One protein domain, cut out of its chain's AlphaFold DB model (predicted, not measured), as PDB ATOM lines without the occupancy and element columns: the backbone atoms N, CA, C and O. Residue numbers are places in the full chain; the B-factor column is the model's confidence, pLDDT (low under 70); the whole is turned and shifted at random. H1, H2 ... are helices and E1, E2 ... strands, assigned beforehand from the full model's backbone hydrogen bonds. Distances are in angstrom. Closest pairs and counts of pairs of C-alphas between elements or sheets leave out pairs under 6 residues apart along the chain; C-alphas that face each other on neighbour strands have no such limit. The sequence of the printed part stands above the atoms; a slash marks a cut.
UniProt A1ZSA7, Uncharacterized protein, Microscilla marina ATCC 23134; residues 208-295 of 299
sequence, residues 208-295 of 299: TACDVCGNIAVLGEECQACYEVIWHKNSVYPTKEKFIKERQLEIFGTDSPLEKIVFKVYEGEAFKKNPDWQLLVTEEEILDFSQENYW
ATOM      1  N   THR A 208      98.894 166.902 222.328       97.12
ATOM      2  CA  THR A 208      98.582 166.256 221.051       97.12
ATOM      3  C   THR A 208      97.337 165.380 221.166       97.12
ATOM      4  O   THR A 208      96.825 165.115 222.259       97.12
ATOM      5  N   ALA A 209      96.783 164.985 220.019       95.88
ATOM      6  CA  ALA A 209      95.578 164.170 219.970       95.88
ATOM      7  C   ALA A 209      95.847 162.741 220.464       95.88
ATOM      8  O   ALA A 209      96.776 162.079 220.010       95.88
ATOM      9  N   CYS A 210      94.988 162.248 221.352       95.00
ATOM     10  CA  CYS A 210      94.957 160.847 221.737       95.00
ATOM     11  C   CYS A 210      94.205 160.038 220.679       95.00
ATOM     12  O   CYS A 210      93.019 160.271 220.443       95.00
ATOM     13  N   ASP A 211      94.871 159.048 220.085       95.62
ATOM     14  CA  ASP A 211      94.230 158.144 219.125       95.62
ATOM     15  C   ASP A 211      93.133 157.275 219.767       95.62
ATOM     16  O   ASP A 211      92.223 156.818 219.080       95.62
ATOM     17  N   VAL A 212      93.194 157.057 221.085       93.62
ATOM     18  CA  VAL A 212      92.245 156.200 221.801       93.62
ATOM     19  C   VAL A 212      90.946 156.944 222.112       93.62
ATOM     20  O   VAL A 212      89.899 156.530 221.627       93.62
ATOM     21  N   CYS A 213      90.996 158.052 222.862       92.06
ATOM     22  CA  CYS A 213      89.792 158.766 223.324       92.06
ATOM     23  C   CYS A 213      89.406 160.010 222.497       92.06
ATOM     24  O   CYS A 213      88.376 160.643 222.761       92.06
ATOM     25  N   GLY A 214      90.262 160.421 221.557       92.50
ATOM     26  CA  GLY A 214      90.047 161.585 220.698       92.50
ATOM     27  C   GLY A 214      90.225 162.948 221.361       92.50
ATOM     28  O   GLY A 214      90.030 163.967 220.703       92.50
ATOM     29  N   ASN A 215      90.593 163.012 222.642       93.19
ATOM     30  CA  ASN A 215      90.923 164.279 223.299       93.19
ATOM     31  C   ASN A 215      92.332 164.751 222.900       93.19
ATOM     32  O   ASN A 215      93.262 163.950 222.810       93.19
ATOM     33  N   ILE A 216      92.507 166.059 222.706       95.06
ATOM     34  CA  ILE A 216      93.814 166.720 222.603       95.06
ATOM     35  C   ILE A 216      94.335 166.905 224.027       95.06
ATOM     36  O   ILE A 216      94.042 167.902 224.686       95.06
ATOM     37  N   ALA A 217      95.001 165.865 224.522       95.00
ATOM     38  CA  ALA A 217      95.361 165.712 225.929       95.00
ATOM     39  C   ALA A 217      96.623 164.861 226.141       95.00
ATOM     40  O   ALA A 217      96.910 164.471 227.265       95.00
ATOM     41  N   VAL A 218      97.346 164.483 225.084       95.94
ATOM     42  CA  VAL A 218      98.576 163.693 225.231       95.94
ATOM     43  C   VAL A 218      99.725 164.616 225.607       95.94
ATOM     44  O   VAL A 218     100.044 165.536 224.850       95.94
ATOM     45  N   LEU A 219     100.346 164.329 226.750       94.44
ATOM     46  CA  LEU A 219     101.554 164.974 227.248       94.44
ATOM     47  C   LEU A 219     102.624 163.898 227.454       94.44
ATOM     48  O   LEU A 219     102.428 162.957 228.220       94.44
ATOM     49  N   GLY A 220     103.752 164.014 226.753       94.12
ATOM     50  CA  GLY A 220     104.770 162.961 226.759       94.12
ATOM     51  C   GLY A 220     104.240 161.659 226.148       94.12
ATOM     52  O   GLY A 220     103.871 161.637 224.975       94.12
ATOM     53  N   GLU A 221     104.216 160.582 226.937       93.94
ATOM     54  CA  GLU A 221     103.797 159.242 226.494       93.94
ATOM     55  C   GLU A 221     102.389 158.843 226.969       93.94
ATOM     56  O   GLU A 221     101.976 157.713 226.725       93.94
ATOM     57  N   GLU A 222     101.634 159.742 227.613       92.38
ATOM     58  CA  GLU A 222     100.334 159.416 228.217       92.38
ATOM     59  C   GLU A 222      99.258 160.479 227.940       92.38
ATOM     60  O   GLU A 222      99.501 161.690 227.954       92.38
ATOM     61  N   CYS A 223      98.029 160.021 227.700       92.12
ATOM     62  CA  CYS A 223      96.856 160.873 227.592       92.12
ATOM     63  C   CYS A 223      96.344 161.297 228.971       92.12
ATOM     64  O   CYS A 223      95.824 160.481 229.715       92.12
ATOM     65  N   GLN A 224      96.338 162.592 229.254       90.75
ATOM     66  CA  GLN A 224      95.874 163.163 230.522       90.75
ATOM     67  C   GLN A 224      94.343 163.133 230.710       90.75
ATOM     68  O   GLN A 224      93.837 163.586 231.732       90.75
ATOM     69  N   ALA A 225      93.591 162.629 229.723       89.06
ATOM     70  CA  ALA A 225      92.133 162.500 229.792       89.06
ATOM     71  C   ALA A 225      91.658 161.058 230.025       89.06
ATOM     72  O   ALA A 225      90.680 160.849 230.732       89.06
ATOM     73  N   CYS A 226      92.306 160.068 229.401       87.75
ATOM     74  CA  CYS A 226      91.942 158.654 229.551       87.75
ATOM     75  C   CYS A 226      93.058 157.794 230.159       87.75
ATOM     76  O   CYS A 226      92.878 156.589 230.282       87.75
ATOM     77  N   TYR A 227      94.200 158.397 230.501       88.19
ATOM     78  CA  TYR A 227      95.386 157.759 231.087       88.19
ATOM     79  C   TYR A 227      95.976 156.608 230.257       88.19
ATOM     80  O   TYR A 227      96.736 155.778 230.756       88.19
ATOM     81  N   GLU A 228      95.647 156.561 228.963       88.75
ATOM     82  CA  GLU A 228      96.231 155.596 228.038       88.75
ATOM     83  C   GLU A 228      97.578 156.068 227.525       88.75
ATOM     84  O   GLU A 228      97.772 157.245 227.200       88.75
ATOM     85  N   VAL A 229      98.487 155.111 227.389       91.44
ATOM     86  CA  VAL A 229      99.806 155.353 226.814       91.44
ATOM     87  C   VAL A 229      99.727 155.460 225.296       91.44
ATOM     88  O   VAL A 229      98.858 154.871 224.647       91.44
ATOM     89  N   ILE A 230     100.666 156.186 224.700       92.25
ATOM     90  CA  ILE A 230     100.810 156.206 223.245       92.25
ATOM     91  C   ILE A 230     101.266 154.832 222.734       92.25
ATOM     92  O   ILE A 230     101.960 154.070 223.411       92.25
ATOM     93  N   TRP A 231     100.873 154.493 221.508       94.94
ATOM     94  CA  TRP A 231     101.257 153.213 220.926       94.94
ATOM     95  C   TRP A 231     102.760 153.154 220.633       94.94
ATOM     96  O   TRP A 231     103.288 153.948 219.852       94.94
ATOM     97  N   HIS A 232     103.405 152.104 221.141       90.62
ATOM     98  CA  HIS A 232     104.733 151.681 220.715       90.62
ATOM     99  C   HIS A 232     104.674 150.269 220.140       90.62
ATOM    100  O   HIS A 232     104.091 149.356 220.731       90.62
ATOM    101  N   LYS A 233     105.333 150.065 218.998       91.56
ATOM    102  CA  LYS A 233     105.416 148.753 218.355       91.56
ATOM    103  C   LYS A 233     106.084 147.740 219.287       91.56
ATOM    104  O   LYS A 233     107.233 147.919 219.683       91.56
ATOM    105  N   ASN A 234     105.391 146.643 219.574       90.06
ATOM    106  CA  ASN A 234     105.918 145.531 220.363       90.06
ATOM    107  C   ASN A 234     105.320 144.189 219.895       90.06
ATOM    108  O   ASN A 234     104.591 144.139 218.903       90.06
ATOM    109  N   SER A 235     105.668 143.087 220.565       85.00
ATOM    110  CA  SER A 235     105.194 141.744 220.198       85.00
ATOM    111  C   SER A 235     103.693 141.533 220.426       85.00
ATOM    112  O   SER A 235     103.084 140.738 219.718       85.00
ATOM    113  N   VAL A 236     103.097 142.240 221.389       81.75
ATOM    114  CA  VAL A 236     101.669 142.154 221.741       81.75
ATOM    115  C   VAL A 236     100.828 142.985 220.763       81.75
ATOM    116  O   VAL A 236      99.828 142.509 220.208       81.75
ATOM    117  N   TYR A 237     101.311 144.196 220.476       89.88
ATOM    118  CA  TYR A 237     100.710 145.182 219.586       89.88
ATOM    119  C   TYR A 237     101.628 145.478 218.394       89.88
ATOM    120  O   TYR A 237     102.294 146.521 218.346       89.88
ATOM    121  N   PRO A 238     101.671 144.566 217.405       90.62
ATOM    122  CA  PRO A 238     102.515 144.735 216.227       90.62
ATOM    123  C   PRO A 238     102.073 145.906 215.337       90.62
ATOM    124  O   PRO A 238     102.892 146.418 214.569       90.62
ATOM    125  N   THR A 239     100.810 146.339 215.436       96.56
ATOM    126  CA  THR A 239     100.230 147.451 214.670       96.56
ATOM    127  C   THR A 239      99.528 148.455 215.584       96.56
ATOM    128  O   THR A 239      98.959 148.081 216.613       96.56
ATOM    129  N   LYS A 240      99.549 149.731 215.175       96.38
ATOM    130  CA  LYS A 240      98.875 150.836 215.874       96.38
ATOM    131  C   LYS A 240      97.368 150.618 215.946       96.38
ATOM    132  O   LYS A 240      96.774 150.775 217.001       96.38
ATOM    133  N   GLU A 241      96.774 150.207 214.828       96.88
ATOM    134  CA  GLU A 241      95.336 149.958 214.722       96.88
ATOM    135  C   GLU A 241      94.857 148.907 215.729       96.88
ATOM    136  O   GLU A 241      93.872 149.140 216.420       96.88
ATOM    137  N   LYS A 242      95.585 147.787 215.875       95.44
ATOM    138  CA  LYS A 242      95.228 146.738 216.840       95.44
ATOM    139  C   LYS A 242      95.254 147.268 218.274       95.44
ATOM    140  O   LYS A 242      94.337 146.989 219.034       95.44
ATOM    141  N   PHE A 243      96.291 148.031 218.625       95.62
ATOM    142  CA  PHE A 243      96.383 148.670 219.938       95.62
ATOM    143  C   PHE A 243      95.201 149.604 220.187       95.62
ATOM    144  O   PHE A 243      94.520 149.452 221.192       95.62
ATOM    145  N   ILE A 244      94.936 150.532 219.260       96.12
ATOM    146  CA  ILE A 244      93.856 151.509 219.415       96.12
ATOM    147  C   ILE A 244      92.514 150.800 219.574       96.12
ATOM    148  O   ILE A 244      91.793 151.127 220.508       96.12
ATOM    149  N   LYS A 245      92.192 149.826 218.710       96.25
ATOM    150  CA  LYS A 245      90.930 149.080 218.793       96.25
ATOM    151  C   LYS A 245      90.755 148.434 220.161       96.25
ATOM    152  O   LYS A 245      89.740 148.653 220.802       96.25
ATOM    153  N   GLU A 246      91.765 147.716 220.641       94.25
ATOM    154  CA  GLU A 246      91.690 147.048 221.942       94.25
ATOM    155  C   GLU A 246      91.516 148.045 223.098       94.25
ATOM    156  O   GLU A 246      90.651 147.854 223.946       94.25
ATOM    157  N   ARG A 247      92.266 149.156 223.100       92.75
ATOM    158  CA  ARG A 247      92.108 150.204 224.122       92.75
ATOM    159  C   ARG A 247      90.742 150.899 224.040       92.75
ATOM    160  O   ARG A 247      90.166 151.246 225.063       92.75
ATOM    161  N   GLN A 248      90.208 151.106 222.834       93.94
ATOM    162  CA  GLN A 248      88.874 151.680 222.637       93.94
ATOM    163  C   GLN A 248      87.777 150.745 223.153       93.94
ATOM    164  O   GLN A 248      86.865 151.227 223.816       93.94
ATOM    165  N   LEU A 249      87.879 149.432 222.914       91.50
ATOM    166  CA  LEU A 249      86.955 148.449 223.490       91.50
ATOM    167  C   LEU A 249      86.956 148.507 225.022       91.50
ATOM    168  O   LEU A 249      85.892 148.536 225.631       91.50
ATOM    169  N   GLU A 250      88.136 148.597 225.642       89.25
ATOM    170  CA  GLU A 250      88.256 148.703 227.102       89.25
ATOM    171  C   GLU A 250      87.670 150.006 227.666       89.25
ATOM    172  O   GLU A 250      87.065 149.996 228.734       89.25
ATOM    173  N   ILE A 251      87.843 151.134 226.970       86.69
ATOM    174  CA  ILE A 251      87.381 152.447 227.448       86.69
ATOM    175  C   ILE A 251      85.887 152.675 227.217       86.69
ATOM    176  O   ILE A 251      85.239 153.316 228.041       86.69
ATOM    177  N   PHE A 252      85.357 152.228 226.078       88.00
ATOM    178  CA  PHE A 252      83.958 152.453 225.698       88.00
ATOM    179  C   PHE A 252      83.040 151.286 226.054       88.00
ATOM    180  O   PHE A 252      81.832 151.377 225.838       88.00
ATOM    181  N   GLY A 253      83.608 150.206 226.585       87.56
ATOM    182  CA  GLY A 253      82.867 149.084 227.122       87.56
ATOM    183  C   GLY A 253      81.897 149.494 228.226       87.56
ATOM    184  O   GLY A 253      82.125 150.460 228.952       87.56
ATOM    185  N   THR A 254      80.801 148.753 228.342       84.25
ATOM    186  CA  THR A 254      79.743 149.011 229.322       84.25
ATOM    187  C   THR A 254      79.519 147.803 230.223       84.25
ATOM    188  O   THR A 254      79.567 146.657 229.780       84.25
ATOM    189  N   ASP A 255      79.193 148.064 231.486       82.38
ATOM    190  CA  ASP A 255      78.893 147.030 232.475       82.38
ATOM    191  C   ASP A 255      77.470 146.447 232.334       82.38
ATOM    192  O   ASP A 255      77.136 145.474 233.012       82.38
ATOM    193  N   SER A 256      76.609 147.007 231.470       79.31
ATOM    194  CA  SER A 256      75.217 146.558 231.318       79.31
ATOM    195  C   SER A 256      74.663 146.719 229.897       79.31
ATOM    196  O   SER A 256      74.831 147.776 229.294       79.31
ATOM    197  N   PRO A 257      73.867 145.757 229.387       78.19
ATOM    198  CA  PRO A 257      73.217 145.877 228.078       78.19
ATOM    199  C   PRO A 257      72.147 146.981 228.016       78.19
ATOM    200  O   PRO A 257      71.665 147.318 226.936       78.19
ATOM    201  N   LEU A 258      71.724 147.519 229.166       78.56
ATOM    202  CA  LEU A 258      70.743 148.607 229.247       78.56
ATOM    203  C   LEU A 258      71.392 149.995 229.235       78.56
ATOM    204  O   LEU A 258      70.696 150.999 229.059       78.56
ATOM    205  N   GLU A 259      72.700 150.069 229.464       78.81
ATOM    206  CA  GLU A 259      73.436 151.321 229.430       78.81
ATOM    207  C   GLU A 259      73.726 151.697 227.975       78.81
ATOM    208  O   GLU A 259      74.130 150.881 227.149       78.81
ATOM    209  N   LYS A 260      73.478 152.962 227.631       81.06
ATOM    210  CA  LYS A 260      73.820 153.459 226.300       81.06
ATOM    211  C   LYS A 260      75.329 153.609 226.221       81.06
ATOM    212  O   LYS A 260      75.900 154.271 227.082       81.06
ATOM    213  N   ILE A 261      75.944 153.103 225.155       79.38
ATOM    214  CA  ILE A 261      77.355 153.381 224.896       79.38
ATOM    215  C   ILE A 261      77.520 154.890 224.716       79.38
ATOM    216  O   ILE A 261      76.951 155.514 223.815       79.38
ATOM    217  N   VAL A 262      78.293 155.494 225.612       75.75
ATOM    218  CA  VAL A 262      78.617 156.912 225.556       75.75
ATOM    219  C   VAL A 262      80.005 157.049 224.944       75.75
ATOM    220  O   VAL A 262      81.020 156.906 225.616       75.75
ATOM    221  N   PHE A 263      80.064 157.442 223.669       70.25
ATOM    222  CA  PHE A 263      81.315 157.791 222.968       70.25
ATOM    223  C   PHE A 263      81.935 159.118 223.433       70.25
ATOM    224  O   PHE A 263      82.671 159.793 222.711       70.25
ATOM    225  N   LYS A 264      81.622 159.514 224.662       64.00
ATOM    226  CA  LYS A 264      82.260 160.600 225.380       64.00
ATOM    227  C   LYS A 264      83.010 159.957 226.532       64.00
ATOM    228  O   LYS A 264      82.458 159.780 227.611       64.00
ATOM    229  N   VAL A 265      84.285 159.637 226.305       58.72
ATOM    230  CA  VAL A 265      85.219 159.547 227.435       58.72
ATOM    231  C   VAL A 265      85.069 160.859 228.170       58.72
ATOM    232  O   VAL A 265      85.187 161.882 227.483       58.72
ATOM    233  N   TYR A 266      84.713 160.769 229.463       54.97
ATOM    234  CA  TYR A 266      84.398 161.867 230.379       54.97
ATOM    235  C   TYR A 266      84.962 163.152 229.798       54.97
ATOM    236  O   TYR A 266      86.179 163.241 229.609       54.97
ATOM    237  N   GLU A 267      84.083 164.059 229.360       51.78
ATOM    238  CA  GLU A 267      84.503 165.365 228.869       51.78
ATOM    239  C   GLU A 267      85.230 166.015 230.041       51.78
ATOM    240  O   GLU A 267      84.621 166.677 230.869       51.78
ATOM    241  N   GLY A 268      86.530 165.757 230.183       56.34
ATOM    242  CA  GLY A 268      87.373 166.559 231.029       56.34
ATOM    243  C   GLY A 268      87.232 167.917 230.392       56.34
ATOM    244  O   GLY A 268      87.786 168.127 229.316       56.34
ATOM    245  N   GLU A 269      86.417 168.796 230.974       70.81
ATOM    246  CA  GLU A 269      86.089 170.093 230.378       70.81
ATOM    247  C   GLU A 269      87.360 170.913 230.101       70.81
ATOM    248  O   GLU A 269      87.339 171.883 229.345       70.81
ATOM    249  N   ALA A 270      88.497 170.482 230.654       85.81
ATOM    250  CA  ALA A 270      89.854 170.827 230.271       85.81
ATOM    251  C   ALA A 270      90.160 170.665 228.761       85.81
ATOM    252  O   ALA A 270      90.650 171.591 228.111       85.81
ATOM    253  N   PHE A 271      89.868 169.522 228.147       92.12
ATOM    254  CA  PHE A 271      90.458 169.145 226.862       92.12
ATOM    255  C   PHE A 271      89.526 169.382 225.672       92.12
ATOM    256  O   PHE A 271      88.307 169.251 225.751       92.12
ATOM    257  N   LYS A 272      90.118 169.744 224.530       92.00
ATOM    258  CA  LYS A 272      89.396 169.858 223.256       92.00
ATOM    259  C   LYS A 272      89.311 168.484 222.596       92.00
ATOM    260  O   LYS A 272      90.241 167.689 222.710       92.00
ATOM    261  N   LYS A 273      88.242 168.223 221.844       90.12
ATOM    262  CA  LYS A 273      88.167 167.056 220.955       90.12
ATOM    263  C   LYS A 273      88.939 167.324 219.666       90.12
ATOM    264  O   LYS A 273      88.854 168.419 219.112       90.12
ATOM    265  N   ASN A 274      89.672 166.322 219.194       93.00
ATOM    266  CA  ASN A 274      90.231 166.320 217.852       93.00
ATOM    267  C   ASN A 274      89.085 166.075 216.847       93.00
ATOM    268  O   ASN A 274      88.483 165.002 216.903       93.00
ATOM    269  N   PRO A 275      88.763 167.029 215.952       91.19
ATOM    270  CA  PRO A 275      87.662 166.878 214.998       91.19
ATOM    271  C   PRO A 275      87.889 165.751 213.983       91.19
ATOM    272  O   PRO A 275      86.921 165.220 213.448       91.19
ATOM    273  N   ASP A 276      89.147 165.372 213.750       93.94
ATOM    274  CA  ASP A 276      89.520 164.315 212.809       93.94
ATOM    275  C   ASP A 276      89.602 162.934 213.475       93.94
ATOM    276  O   ASP A 276      89.928 161.942 212.821       93.94
ATOM    277  N   TRP A 277      89.353 162.849 214.788       94.25
ATOM    278  CA  TRP A 277      89.382 161.573 215.489       94.25
ATOM    279  C   TRP A 277      88.217 160.685 215.054       94.25
ATOM    280  O   TRP A 277      87.075 161.130 214.932       94.25
ATOM    281  N   GLN A 278      88.521 159.406 214.858       91.56
ATOM    282  CA  GLN A 278      87.555 158.390 214.477       91.56
ATOM    283  C   GLN A 278      87.622 157.230 215.461       91.56
ATOM    284  O   GLN A 278      88.701 156.762 215.836       91.56
ATOM    285  N   LEU A 279      86.446 156.749 215.844       93.19
ATOM    286  CA  LEU A 279      86.311 155.488 216.545       93.19
ATOM    287  C   LEU A 279      86.595 154.352 215.551       93.19
ATOM    288  O   LEU A 279      86.007 154.314 214.471       93.19
ATOM    289  N   LEU A 280      87.526 153.459 215.893       96.00
ATOM    290  CA  LEU A 280      87.925 152.344 215.026       96.00
ATOM    291  C   LEU A 280      87.115 151.074 215.280       96.00
ATOM    292  O   LEU A 280      87.234 150.123 214.511       96.00
ATOM    293  N   VAL A 281      86.351 151.059 216.367       94.44
ATOM    294  CA  VAL A 281      85.463 149.971 216.771       94.44
ATOM    295  C   VAL A 281      84.019 150.380 216.518       94.44
ATOM    296  O   VAL A 281      83.651 151.549 216.631       94.44
ATOM    297  N   THR A 282      83.200 149.420 216.137       93.94
ATOM    298  CA  THR A 282      81.762 149.593 215.960       93.94
ATOM    299  C   THR A 282      81.035 149.467 217.296       93.94
ATOM    300  O   THR A 282      81.574 148.954 218.276       93.94
ATOM    301  N   GLU A 283      79.789 149.939 217.339       91.88
ATOM    302  CA  GLU A 283      78.919 149.734 218.500       91.88
ATOM    303  C   GLU A 283      78.721 148.237 218.781       91.88
ATOM    304  O   GLU A 283      78.835 147.819 219.924       91.88
ATOM    305  N   GLU A 284      78.529 147.429 217.734       93.38
ATOM    306  CA  GLU A 284      78.430 145.966 217.822       93.38
ATOM    307  C   GLU A 284      79.686 145.350 218.451       93.38
ATOM    308  O   GLU A 284      79.571 144.646 219.445       93.38
ATOM    309  N   GLU A 285      80.887 145.704 217.976       94.81
ATOM    310  CA  GLU A 285      82.141 145.211 218.569       94.81
ATOM    311  C   GLU A 285      82.288 145.602 220.049       94.81
ATOM    312  O   GLU A 285      82.816 144.820 220.838       94.81
ATOM    313  N   ILE A 286      81.830 146.795 220.444       93.38
ATOM    314  CA  ILE A 286      81.836 147.215 221.851       93.38
ATOM    315  C   ILE A 286      80.835 146.405 222.664       93.38
ATOM    316  O   ILE A 286      81.173 146.013 223.778       93.38
ATOM    317  N   LEU A 287      79.625 146.165 222.156       91.75
ATOM    318  CA  LEU A 287      78.608 145.375 222.854       91.75
ATOM    319  C   LEU A 287      79.048 143.915 222.979       91.75
ATOM    320  O   LEU A 287      78.958 143.374 224.072       91.75
ATOM    321  N   ASP A 288      79.605 143.315 221.927       93.38
ATOM    322  CA  ASP A 288      80.155 141.955 221.948       93.38
ATOM    323  C   ASP A 288      81.307 141.852 222.952       93.38
ATOM    324  O   ASP A 288      81.301 141.005 223.850       93.38
ATOM    325  N   PHE A 289      82.266 142.782 222.879       90.44
ATOM    326  CA  PHE A 289      83.344 142.867 223.859       90.44
ATOM    327  C   PHE A 289      82.801 143.083 225.273       90.44
ATOM    328  O   PHE A 289      83.317 142.501 226.223       90.44
ATOM    329  N   SER A 290      81.758 143.895 225.435       88.06
ATOM    330  CA  SER A 290      81.133 144.148 226.732       88.06
ATOM    331  C   SER A 290      80.365 142.939 227.240       88.06
ATOM    332  O   SER A 290      80.370 142.670 228.434       88.06
ATOM    333  N   GLN A 291      79.771 142.148 226.356       87.38
ATOM    334  CA  GLN A 291      79.112 140.907 226.702       87.38
ATOM    335  C   GLN A 291      80.133 139.888 227.193       87.38
ATOM    336  O   GLN A 291      80.008 139.388 228.305       87.38
ATOM    337  N   GLU A 292      81.196 139.627 226.437       85.44
ATOM    338  CA  GLU A 292      82.261 138.693 226.831       85.44
ATOM    339  C   GLU A 292      82.989 139.178 228.103       85.44
ATOM    340  O   GLU A 292      83.145 138.445 229.085       85.44
ATOM    341  N   ASN A 293      83.316 140.468 228.090       80.75
ATOM    342  CA  ASN A 293      83.954 141.345 229.073       80.75
ATOM    343  C   ASN A 293      83.270 141.425 230.446       80.75
ATOM    344  O   ASN A 293      83.822 141.085 231.498       80.75
ATOM    345  N   TYR A 294      82.036 141.918 230.404       80.25
ATOM    346  CA  TYR A 294      81.351 142.604 231.498       80.25
ATOM    347  C   TYR A 294      79.883 142.171 231.716       80.25
ATOM    348  O   TYR A 294      79.442 142.312 232.851       80.25
ATOM    349  N   TRP A 295      79.149 141.537 230.761       81.38
ATOM    350  CA  TRP A 295      77.754 140.988 230.976       81.38
ATOM    351  C   TRP A 295      77.618 139.436 231.109       81.38
ATOM    352  O   TRP A 295      78.172 138.704 230.301       81.38
TER     353      TRP A 295
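What this domain is: This is residues 208 to 295 of the 299 residues of an uncharacterized protein of Microscilla marina ATCC 23134 (UniProt A1ZSA7). This domain has little regular structure: a small strand patch round E1 is joined by long loops to two helices, H1 and H2, which meet nearly at a right angle where residues 249 to 252 of H1 pack on H2. The 88 printed residues hold E1, H1 and H2 in that order, mostly helix, with 29 residues in named elements. The whole is compact, with a radius of gyration of the C-alphas of 13.1 A and spans of 36 by 36 by 20 A.

How they stand to each other: Start at E1, residues 215 to 219, which pairs with no named strand; residues 208 to 209, 222 to 223 and 272 to 273 form short antiparallel pairings with it. E1 is apart from H1, residues 240 to 252, and from H2, residues 283 to 293. H1 touches H2 with residues 249 to 252 alone; their closest C-alphas, Leu 249 and Ile 286, are 5.5 A apart. Their lines are only just about perpendicular, at 73 degrees. In both helices every O i to N i+4 pair is within hydrogen-bond range.

Where its parts are: Find C-alpha 215 at (90.923, 164.279, 223.299), where E1 begins. From C-alpha 240 at (98.875, 150.836, 215.874), H1 runs 17.9 A. H2 runs 14.4 A to C-alpha 293 at (83.954, 141.345, 229.073).

The domain as a whole: The C-alphas farthest apart, Gly 220 and Leu 258, are 37.0 A apart. The printed part has no cut; both links are long. Residues 264 to 268 have pLDDT under 70.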